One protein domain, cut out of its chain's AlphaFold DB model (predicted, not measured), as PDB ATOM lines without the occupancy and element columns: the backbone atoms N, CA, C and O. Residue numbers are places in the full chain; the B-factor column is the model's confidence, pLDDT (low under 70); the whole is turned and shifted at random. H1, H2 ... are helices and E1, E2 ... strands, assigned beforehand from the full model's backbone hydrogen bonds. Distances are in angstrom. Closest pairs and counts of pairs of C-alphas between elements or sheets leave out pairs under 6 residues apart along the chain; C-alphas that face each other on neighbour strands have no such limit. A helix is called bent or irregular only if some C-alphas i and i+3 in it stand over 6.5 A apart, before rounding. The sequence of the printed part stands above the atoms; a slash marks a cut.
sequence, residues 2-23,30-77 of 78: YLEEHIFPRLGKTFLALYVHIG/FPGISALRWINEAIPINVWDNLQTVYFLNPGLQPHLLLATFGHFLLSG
ATOM      1  N   TYR A   2     125.936 124.395  76.308       78.69
ATOM      2  CA  TYR A   2     126.974 125.105  77.107       78.69
ATOM      3  C   TYR A   2     127.941 124.176  77.878       78.69
ATOM      4  O   TYR A   2     129.151 124.392  77.893       78.69
ATOM      5  N   LEU A   3     127.417 123.119  78.512       77.56
ATOM      6  CA  LEU A   3     128.242 122.145  79.235       77.56
ATOM      7  C   LEU A   3     129.220 121.418  78.301       77.56
ATOM      8  O   LEU A   3     130.391 121.276  78.638       77.56
ATOM      9  N   GLU A   4     128.763 121.023  77.117       79.31
ATOM     10  CA  GLU A   4     129.574 120.317  76.116       79.31
ATOM     11  C   GLU A   4     130.632 121.216  75.486       79.31
ATOM     12  O   GLU A   4     131.732 120.760  75.198       79.31
ATOM     13  N   GLU A   5     130.329 122.498  75.299       82.44
ATOM     14  CA  GLU A   5     131.239 123.433  74.640       82.44
ATOM     15  C   GLU A   5     132.278 124.025  75.594       82.44
ATOM     16  O   GLU A   5     133.364 124.413  75.158       82.44
ATOM     17  N   HIS A   6     131.967 124.158  76.888       83.62
ATOM     18  CA  HIS A   6     132.810 124.929  77.814       83.62
ATOM     19  C   HIS A   6     133.279 124.155  79.043       83.62
ATOM     20  O   HIS A   6     134.331 124.492  79.596       83.62
ATOM     21  N   ILE A   7     132.538 123.129  79.473       82.75
ATOM     22  CA  ILE A   7     132.829 122.389  80.708       82.75
ATOM     23  C   ILE A   7     133.459 121.031  80.396       82.75
ATOM     24  O   ILE A   7     134.596 120.789  80.797       82.75
ATOM     25  N   PHE A   8     132.787 120.172  79.630       82.12
ATOM     26  CA  PHE A   8     133.256 118.817  79.314       82.12
ATOM     27  C   PHE A   8     134.634 118.757  78.636       82.12
ATOM     28  O   PHE A   8     135.421 117.893  79.021       82.12
ATOM     29  N   PRO A   9     135.026 119.692  77.744       84.06
ATOM     30  CA  PRO A   9     136.364 119.681  77.152       84.06
ATOM     31  C   PRO A   9     137.480 119.865  78.192       84.06
ATOM     32  O   PRO A   9     138.619 119.460  77.968       84.06
ATOM     33  N   ARG A  10     137.166 120.459  79.352       81.62
ATOM     34  CA  ARG A  10     138.104 120.654  80.468       81.62
ATOM     35  C   ARG A  10     138.162 119.447  81.410       81.62
ATOM     36  O   ARG A  10     139.096 119.356  82.200       81.62
ATOM     37  N   LEU A  11     137.206 118.524  81.300       83.06
ATOM     38  CA  LEU A  11     137.089 117.301  82.102       83.06
ATOM     39  C   LEU A  11     137.696 116.069  81.405       83.06
ATOM     40  O   LEU A  11     137.438 114.940  81.805       83.06
ATOM     41  N   GLY A  12     138.530 116.264  80.375       78.25
ATOM     42  CA  GLY A  12     139.258 115.187  79.683       78.25
ATOM     43  C   GLY A  12     140.427 114.578  80.477       78.25
ATOM     44  O   GLY A  12     141.276 113.907  79.898       78.25
ATOM     45  N   LYS A  13     140.523 114.866  81.777       82.50
ATOM     46  CA  LYS A  13     141.528 114.350  82.716       82.50
ATOM     47  C   LYS A  13     140.830 113.990  84.016       82.50
ATOM     48  O   LYS A  13     139.780 114.556  84.306       82.50
ATOM     49  N   THR A  14     141.447 113.130  84.821       85.38
ATOM     50  CA  THR A  14     140.915 112.757  86.135       85.38
ATOM     51  C   THR A  14     140.640 113.987  86.996       85.38
ATOM     52  O   THR A  14     141.511 114.849  87.152       85.38
ATOM     53  N   PHE A  15     139.438 114.065  87.560       83.88
ATOM     54  CA  PHE A  15     139.015 115.180  88.397       83.88
ATOM     55  C   PHE A  15     138.231 114.714  89.627       83.88
ATOM     56  O   PHE A  15     137.725 113.594  89.707       83.88
ATOM     57  N   LEU A  16     138.151 115.613  90.605       82.75
ATOM     58  CA  LEU A  16     137.381 115.453  91.831       82.75
ATOM     59  C   LEU A  16     136.240 116.465  91.795       82.75
ATOM     60  O   LEU A  16     136.466 117.640  91.499       82.75
ATOM     61  N   ALA A  17     135.024 116.027  92.107       83.00
ATOM     62  CA  ALA A  17     133.886 116.928  92.228       83.00
ATOM     63  C   ALA A  17     133.670 117.282  93.700       83.00
ATOM     64  O   ALA A  17     133.627 116.402  94.554       83.00
ATOM     65  N   LEU A  18     133.514 118.567  94.006       80.94
ATOM     66  CA  LEU A  18     133.119 119.031  95.333       80.94
ATOM     67  C   LEU A  18     131.713 119.619  95.242       80.94
ATOM     68  O   LEU A  18     131.513 120.689  94.667       80.94
ATOM     69  N   TYR A  19     130.743 118.924  95.822       76.94
ATOM     70  CA  TYR A  19     129.393 119.428  95.993       76.94
ATOM     71  C   TYR A  19     129.301 120.203  97.307       76.94
ATOM     72  O   TYR A  19     129.367 119.626  98.393       76.94
ATOM     73  N   VAL A  20     129.152 121.521  97.209       75.81
ATOM     74  CA  VAL A  20     128.998 122.406  98.366       75.81
ATOM     75  C   VAL A  20     127.527 122.768  98.517       75.81
ATOM     76  O   VAL A  20     126.938 123.372  97.624       75.81
ATOM     77  N   HIS A  21     126.936 122.410  99.654       71.44
ATOM     78  CA  HIS A  21     125.526 122.660  99.940       71.44
ATOM     79  C   HIS A  21     125.387 123.632 101.112       71.44
ATOM     80  O   HIS A  21     125.432 123.237 102.272       71.44
ATOM     81  N   ILE A  22     125.247 124.930 100.841       67.69
ATOM     82  CA  ILE A  22     125.136 125.963 101.885       67.69
ATOM     83  C   ILE A  22     123.866 126.786 101.638       67.69
ATOM     84  O   ILE A  22     123.656 127.272 100.534       67.69
ATOM     85  N   GLY A  23     123.023 126.948 102.667       61.84
ATOM     86  CA  GLY A  23     121.879 127.878 102.652       61.84
ATOM     87  C   GLY A  23     120.639 127.435 101.862       61.84
ATOM     88  O   GLY A  23     119.754 128.246 101.615       61.84
ATOM     89  N   PHE A  30     115.049 121.245  95.338       61.97
ATOM     90  CA  PHE A  30     114.998 119.825  95.003       61.97
ATOM     91  C   PHE A  30     114.245 119.639  93.683       61.97
ATOM     92  O   PHE A  30     113.016 119.633  93.685       61.97
ATOM     93  N   PRO A  31     114.945 119.455  92.550       62.41
ATOM     94  CA  PRO A  31     114.306 119.415  91.236       62.41
ATOM     95  C   PRO A  31     113.562 118.086  90.959       62.41
ATOM     96  O   PRO A  31     113.135 117.824  89.838       62.41
ATOM     97  N   GLY A  32     113.368 117.243  91.981       69.00
ATOM     98  CA  GLY A  32     112.683 115.957  91.872       69.00
ATOM     99  C   GLY A  32     113.530 114.866  91.209       69.00
ATOM    100  O   GLY A  32     114.584 115.117  90.628       69.00
ATOM    101  N   ILE A  33     113.053 113.620  91.285       69.69
ATOM    102  CA  ILE A  33     113.760 112.433  90.765       69.69
ATOM    103  C   ILE A  33     113.956 112.516  89.240       69.69
ATOM    104  O   ILE A  33     114.996 112.112  88.725       69.69
ATOM    105  N   SER A  34     112.995 113.096  88.514       71.69
ATOM    106  CA  SER A  34     113.067 113.255  87.056       71.69
ATOM    107  C   SER A  34     114.237 114.129  86.610       71.69
ATOM    108  O   SER A  34     114.894 113.800  85.628       71.69
ATOM    109  N   ALA A  35     114.532 115.205  87.342       70.81
ATOM    110  CA  ALA A  35     115.667 116.064  87.026       70.81
ATOM    111  C   ALA A  35     117.003 115.392  87.350       70.81
ATOM    112  O   ALA A  35     117.958 115.554  86.601       70.81
ATOM    113  N   LEU A  36     117.069 114.596  88.423       70.69
ATOM    114  CA  LEU A  36     118.271 113.818  88.742       70.69
ATOM    115  C   LEU A  36     118.577 112.791  87.650       70.69
ATOM    116  O   LEU A  36     119.724 112.678  87.221       70.69
ATOM    117  N   ARG A  37     117.547 112.088  87.166       73.31
ATOM    118  CA  ARG A  37     117.679 111.163  86.037       73.31
ATOM    119  C   ARG A  37     118.142 111.886  84.774       73.31
ATOM    120  O   ARG A  37     119.082 111.429  84.140       73.31
ATOM    121  N   TRP A  38     117.543 113.034  84.461       78.75
ATOM    122  CA  TRP A  38     117.939 113.838  83.304       78.75
ATOM    123  C   TRP A  38     119.397 114.311  83.383       78.75
ATOM    124  O   TRP A  38     120.109 114.234  82.391       78.75
ATOM    125  N   ILE A  39     119.873 114.743  84.559       76.12
ATOM    126  CA  ILE A  39     121.284 115.121  84.758       76.12
ATOM    127  C   ILE A  39     122.205 113.923  84.511       76.12
ATOM    128  O   ILE A  39     123.244 114.078  83.877       76.12
ATOM    129  N   ASN A  40     121.826 112.738  84.994       72.00
ATOM    130  CA  ASN A  40     122.613 111.524  84.801       72.00
ATOM    131  C   ASN A  40     122.694 111.138  83.311       72.00
ATOM    132  O   ASN A  40     123.782 110.903  82.797       72.00
ATOM    133  N   GLU A  41     121.563 111.183  82.602       79.75
ATOM    134  CA  GLU A  41     121.480 110.917  81.158       79.75
ATOM    135  C   GLU A  41     122.195 111.988  80.302       79.75
ATOM    136  O   GLU A  41     122.679 111.683  79.214       79.75
ATOM    137  N   ALA A  42     122.279 113.238  80.772       81.38
ATOM    138  CA  ALA A  42     122.897 114.351  80.045       81.38
ATOM    139  C   ALA A  42     124.429 114.419  80.181       81.38
ATOM    140  O   ALA A  42     125.080 115.110  79.391       81.38
ATOM    141  N   ILE A  43     125.013 113.758  81.184       81.69
ATOM    142  CA  ILE A  43     126.466 113.723  81.370       81.69
ATOM    143  C   ILE A  43     127.019 112.517  80.599       81.69
ATOM    144  O   ILE A  43     126.664 111.380  80.909       81.69
ATOM    145  N   PRO A  44     127.892 112.732  79.601       83.06
ATOM    146  CA  PRO A  44     128.402 111.642  78.785       83.06
ATOM    147  C   PRO A  44     129.352 110.738  79.586       83.06
ATOM    148  O   PRO A  44     130.068 111.189  80.481       83.06
ATOM    149  N   ILE A  45     129.369 109.443  79.246       81.12
ATOM    150  CA  ILE A  45     130.089 108.389  79.989       81.12
ATOM    151  C   ILE A  45     131.586 108.690  80.168       81.12
ATOM    152  O   ILE A  45     132.148 108.458  81.229       81.12
ATOM    153  N   ASN A  46     132.215 109.325  79.177       81.25
ATOM    154  CA  ASN A  46     133.625 109.715  79.224       81.25
ATOM    155  C   ASN A  46     133.934 110.767  80.305       81.25
ATOM    156  O   ASN A  46     135.070 110.868  80.760       81.25
ATOM    157  N   VAL A  47     132.945 111.569  80.704       82.56
ATOM    158  CA  VAL A  47     133.071 112.514  81.818       82.56
ATOM    159  C   VAL A  47     132.920 111.777  83.150       82.56
ATOM    160  O   VAL A  47     133.644 112.097  84.091       82.56
ATOM    161  N   TRP A  48     132.041 110.772  83.220       82.12
ATOM    162  CA  TRP A  48     131.899 109.906  84.395       82.12
ATOM    163  C   TRP A  48     133.149 109.060  84.654       82.12
ATOM    164  O   TRP A  48     133.601 109.004  85.792       82.12
ATOM    165  N   ASP A  49     133.764 108.495  83.615       83.19
ATOM    166  CA  ASP A  49     134.990 107.688  83.737       83.19
ATOM    167  C   ASP A  49     136.181 108.492  84.285       83.19
ATOM    168  O   ASP A  49     137.072 107.955  84.944       83.19
ATOM    169  N   ASN A  50     136.194 109.804  84.039       84.94
ATOM    170  CA  ASN A  50     137.223 110.709  84.545       84.94
ATOM    171  C   ASN A  50     136.930 111.218  85.970       84.94
ATOM    172  O   ASN A  50     137.796 111.858  86.577       84.94
ATOM    173  N   LEU A  51     135.745 110.954  86.524       83.94
ATOM    174  CA  LEU A  51     135.371 111.370  87.872       83.94
ATOM    175  C   LEU A  51     135.845 110.338  88.901       83.94
ATOM    176  O   LEU A  51     135.308 109.240  88.996       83.94
ATOM    177  N   GLN A  52     136.822 110.710  89.727       82.75
ATOM    178  CA  GLN A  52     137.400 109.782  90.703       82.75
ATOM    179  C   GLN A  52     136.599 109.711  92.010       82.75
ATOM    180  O   GLN A  52     136.341 108.629  92.526       82.75
ATOM    181  N   THR A  53     136.230 110.872  92.559       76.94
ATOM    182  CA  THR A  53     135.514 110.990  93.836       76.94
ATOM    183  C   THR A  53     134.645 112.242  93.834       76.94
ATOM    184  O   THR A  53     135.041 113.291  93.316       76.94
ATOM    185  N   VAL A  54     133.481 112.139  94.480       79.25
ATOM    186  CA  VAL A  54     132.610 113.272  94.799       79.25
ATOM    187  C   VAL A  54     132.650 113.536  96.304       79.25
ATOM    188  O   VAL A  54     132.213 112.706  97.100       79.25
ATOM    189  N   TYR A  55     133.162 114.696  96.701       78.88
ATOM    190  CA  TYR A  55     133.139 115.175  98.080       78.88
ATOM    191  C   TYR A  55     131.900 116.030  98.321       78.88
ATOM    192  O   TYR A  55     131.551 116.874  97.500       78.88
ATOM    193  N   PHE A  56     131.260 115.856  99.473       73.12
ATOM    194  CA  PHE A  56     130.086 116.629  99.869       73.12
ATOM    195  C   PHE A  56     130.445 117.494 101.073       73.12
ATOM    196  O   PHE A  56     130.746 116.972 102.146       73.12
ATOM    197  N   LEU A  57     130.421 118.816 100.903       71.56
ATOM    198  CA  LEU A  57     130.697 119.770 101.972       71.56
ATOM    199  C   LEU A  57     129.390 120.403 102.454       71.56
ATOM    200  O   LEU A  57     128.643 120.993 101.670       71.56
ATOM    201  N   ASN A  58     129.160 120.291 103.762       68.38
ATOM    202  CA  ASN A  58     127.959 120.728 104.475       68.38
ATOM    203  C   ASN A  58     126.642 120.030 104.066       68.38
ATOM    204  O   ASN A  58     125.651 120.695 103.761       68.38
ATOM    205  N   PRO A  59     126.556 118.691 104.093       57.00
ATOM    206  CA  PRO A  59     125.254 118.068 104.040       57.00
ATOM    207  C   PRO A  59     124.618 118.170 105.431       57.00
ATOM    208  O   PRO A  59     125.169 117.674 106.410       57.00
ATOM    209  N   GLY A  60     123.430 118.763 105.553       56.41
ATOM    210  CA  GLY A  60     122.579 118.476 106.715       56.41
ATOM    211  C   GLY A  60     122.272 116.966 106.815       56.41
ATOM    212  O   GLY A  60     122.802 116.143 106.075       56.41
ATOM    213  N   LEU A  61     121.336 116.543 107.663       53.44
ATOM    214  CA  LEU A  61     120.941 115.120 107.739       53.44
ATOM    215  C   LEU A  61     120.356 114.546 106.423       53.44
ATOM    216  O   LEU A  61     120.254 113.338 106.253       53.44
ATOM    217  N   GLN A  62     119.970 115.399 105.475       56.19
ATOM    218  CA  GLN A  62     119.130 115.040 104.330       56.19
ATOM    219  C   GLN A  62     119.870 114.601 103.045       56.19
ATOM    220  O   GLN A  62     119.340 113.728 102.355       56.19
ATOM    221  N   PRO A  63     121.070 115.105 102.695       57.25
ATOM    222  CA  PRO A  63     121.781 114.686 101.484       57.25
ATOM    223  C   PRO A  63     122.256 113.233 101.507       57.25
ATOM    224  O   PRO A  63     122.445 112.660 100.443       57.25
ATOM    225  N   HIS A  64     122.359 112.602 102.683       56.22
ATOM    226  CA  HIS A  64     122.666 111.173 102.810       56.22
ATOM    227  C   HIS A  64     121.612 110.276 102.123       56.22
ATOM    228  O   HIS A  64     121.969 109.282 101.497       56.22
ATOM    229  N   LEU A  65     120.323 110.648 102.159       56.41
ATOM    230  CA  LEU A  65     119.240 109.904 101.492       56.41
ATOM    231  C   LEU A  65     119.283 110.072  99.959       56.41
ATOM    232  O   LEU A  65     119.032 109.139  99.194       56.41
ATOM    233  N   LEU A  66     119.645 111.276  99.519       58.25
ATOM    234  CA  LEU A  66     119.868 111.635  98.119       58.25
ATOM    235  C   LEU A  66     121.063 110.857  97.538       58.25
ATOM    236  O   LEU A  66     120.966 110.299  96.448       58.25
ATOM    237  N   LEU A  67     122.147 110.747  98.310       57.22
ATOM    238  CA  LEU A  67     123.343 109.961  97.998       57.22
ATOM    239  C   LEU A  67     123.068 108.458  97.913       57.22
ATOM    240  O   LEU A  67     123.519 107.826  96.964       57.22
ATOM    241  N   ALA A  68     122.312 107.884  98.854       58.59
ATOM    242  CA  ALA A  68     121.943 106.465  98.806       58.59
ATOM    243  C   ALA A  68     121.139 106.129  97.536       58.59
ATOM    244  O   ALA A  68     121.321 105.072  96.935       58.59
ATOM    245  N   THR A  69     120.306 107.071  97.087       56.12
ATOM    246  CA  THR A  69     119.542 106.944  95.839       56.12
ATOM    247  C   THR A  69     120.447 107.090  94.610       56.12
ATOM    248  O   THR A  69     120.336 106.290  93.683       56.12
ATOM    249  N   PHE A  70     121.377 108.054  94.608       59.00
ATOM    250  CA  PHE A  70     122.356 108.232  93.526       59.00
ATOM    251  C   PHE A  70     123.294 107.036  93.384       59.00
ATOM    252  O   PHE A  70     123.508 106.578  92.270       59.00
ATOM    253  N   GLY A  71     123.819 106.503  94.491       59.34
ATOM    254  CA  GLY A  71     124.678 105.319  94.476       59.34
ATOM    255  C   GLY A  71     123.960 104.106  93.887       59.34
ATOM    256  O   GLY A  71     124.517 103.426  93.034       59.34
ATOM    257  N   HIS A  72     122.697 103.883  94.262       56.59
ATOM    258  CA  HIS A  72     121.890 102.806  93.686       56.59
ATOM    259  C   HIS A  72     121.611 103.017  92.187       56.59
ATOM    260  O   HIS A  72     121.690 102.067  91.417       56.59
ATOM    261  N   PHE A  73     121.343 104.248  91.741       55.12
ATOM    262  CA  PHE A  73     121.086 104.535  90.322       55.12
ATOM    263  C   PHE A  73     122.350 104.503  89.446       55.12
ATOM    264  O   PHE A  73     122.270 104.106  88.290       55.12
ATOM    265  N   LEU A  74     123.502 104.912  89.987       54.66
ATOM    266  CA  LEU A  74     124.792 104.913  89.288       54.66
ATOM    267  C   LEU A  74     125.451 103.524  89.253       54.66
ATOM    268  O   LEU A  74     126.157 103.227  88.299       54.66
ATOM    269  N   LEU A  75     125.223 102.670  90.261       50.41
ATOM    270  CA  LEU A  75     125.833 101.333  90.349       50.41
ATOM    271  C   LEU A  75     124.914 100.190  89.888       50.41
ATOM    272  O   LEU A  75     125.402  99.084  89.678       50.41
ATOM    273  N   SER A  76     123.602 100.415  89.738       44.16
ATOM    274  CA  SER A  76     122.668  99.376  89.263       44.16
ATOM    275  C   SER A  76     122.489  99.351  87.737       44.16
ATOM    276  O   SER A  76     121.742  98.510  87.238       44.16
ATOM    277  N   GLY A  77     123.146 100.250  86.999       43.12
ATOM    278  CA  GLY A  77     123.245 100.187  85.540       43.12
ATOM    279  C   GLY A  77     124.442  99.336  85.124       43.12
ATOM    280  O   GLY A  77     125.505  99.884  84.850       43.12
TER     281      GLY A  77
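AT A GLANCE: This is residues 2 to 23 and 30 to 77 of the 78 residues of an uncharacterized protein of Gossypium mustelinum (UniProt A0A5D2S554). The model is an open, hollow frame: a narrow ribbon of two parallel strands, E1 and E2, makes one side, and the helices H2 and H4 lie across the empty middle from it, near each other. H1 and the short H3 stand at one end of the frame, while the link of residues 58 to 62 bulges at the other end. The printed part has 70 residues, with four named helices and two named strands in the order H1, E1, H2, H3, E2, H4; the sheet has the order E1, E2 and is parallel, and the class is mixed, helices and strands. It is only just compact, close to loose, with a radius of gyration of the C-alphas of 13.0 A, and its C-alphas span 34 by 24 by 22 A along their three main axes.

HOW THE PARTS SIT: From the first printed residue, H1 is the helix of residues 2 to 11, and a tight link of three residues joins it to the strand E1, residues 15 to 20. Beyond the cut stand the helix H2, residues 32 to 42, and the helix H3, residues 45 to 49. Although a tight link of two residues joins H2 and H3, these two are apart. H1 and H3 are close but not clearly touching, with 2 pairs of C-alphas within 8 A; the closest C-alphas are those of Leu 11 and Val 47, 6.3 A apart. A tight link of one residue leads from H3 to the strand E2, residues 51 to 57. E2 is the parallel neighbour of E1, with 20 degrees between their N-to-C directions. C-alphas that face each other include those of Ala 17 and Val 54, 4.6 A apart, and of Val 20 and Leu 57, 4.8 A apart. Within hydrogen-bond range are, among others, N 17 and O 53 at 3.0 A, and N 55 and O 17 at 2.8 A. A tight link of five residues leads from E2 to the helix H4, residues 63 to 75. H2 and H4 are near each other, with 12 pairs of C-alphas within 10 A. Among the pairs that are apart are H1 and H2, E1 and H4, and H2 and E2; H1 and E2 are only just apart, their closest C-alphas 8.5 A from each other. Every O i to N i+4 pair is within hydrogen-bond range in H2, H3 and H4; in H1 it is 3 of 6.

IN THESE COORDINATES: H1 begins at C-alpha 2, at (126.974, 125.105, 77.107), and measures 13.7 A from first to last C-alpha. It is irregular, but only just: C-alphas 5 and 8 are 6.9 A apart. E1 is 15.9 A long and begins at C-alpha 15, at (139.015, 115.180, 88.397). H2 is 15.7 A long, and H3, five residues, is 6.2 A long. E2, the longest strand by residues, is 17.1 A long. H4, the longest helix by residues, is 17.9 A long and ends at C-alpha 75, at (125.833, 101.333, 90.349).

THE WHOLE: The two C-alphas farthest apart are those of Glu 5 and Leu 61, at 35.6 A; the first and last printed C-alphas, those of Tyr 2 and Gly 77, are 26.6 A apart. Residues 24 to 29 are cut out and not printed, and C-alphas 23 and 30 stand 13.1 A apart across the cut. The link from E1 to H2 runs across this cut; of the links that are printed whole, no link is long. The mean pLDDT of the printed part is 71.5. Residues 22 to 23, 30 to 33 and 58 to 77 are under 70, and H4 has a mean of 57.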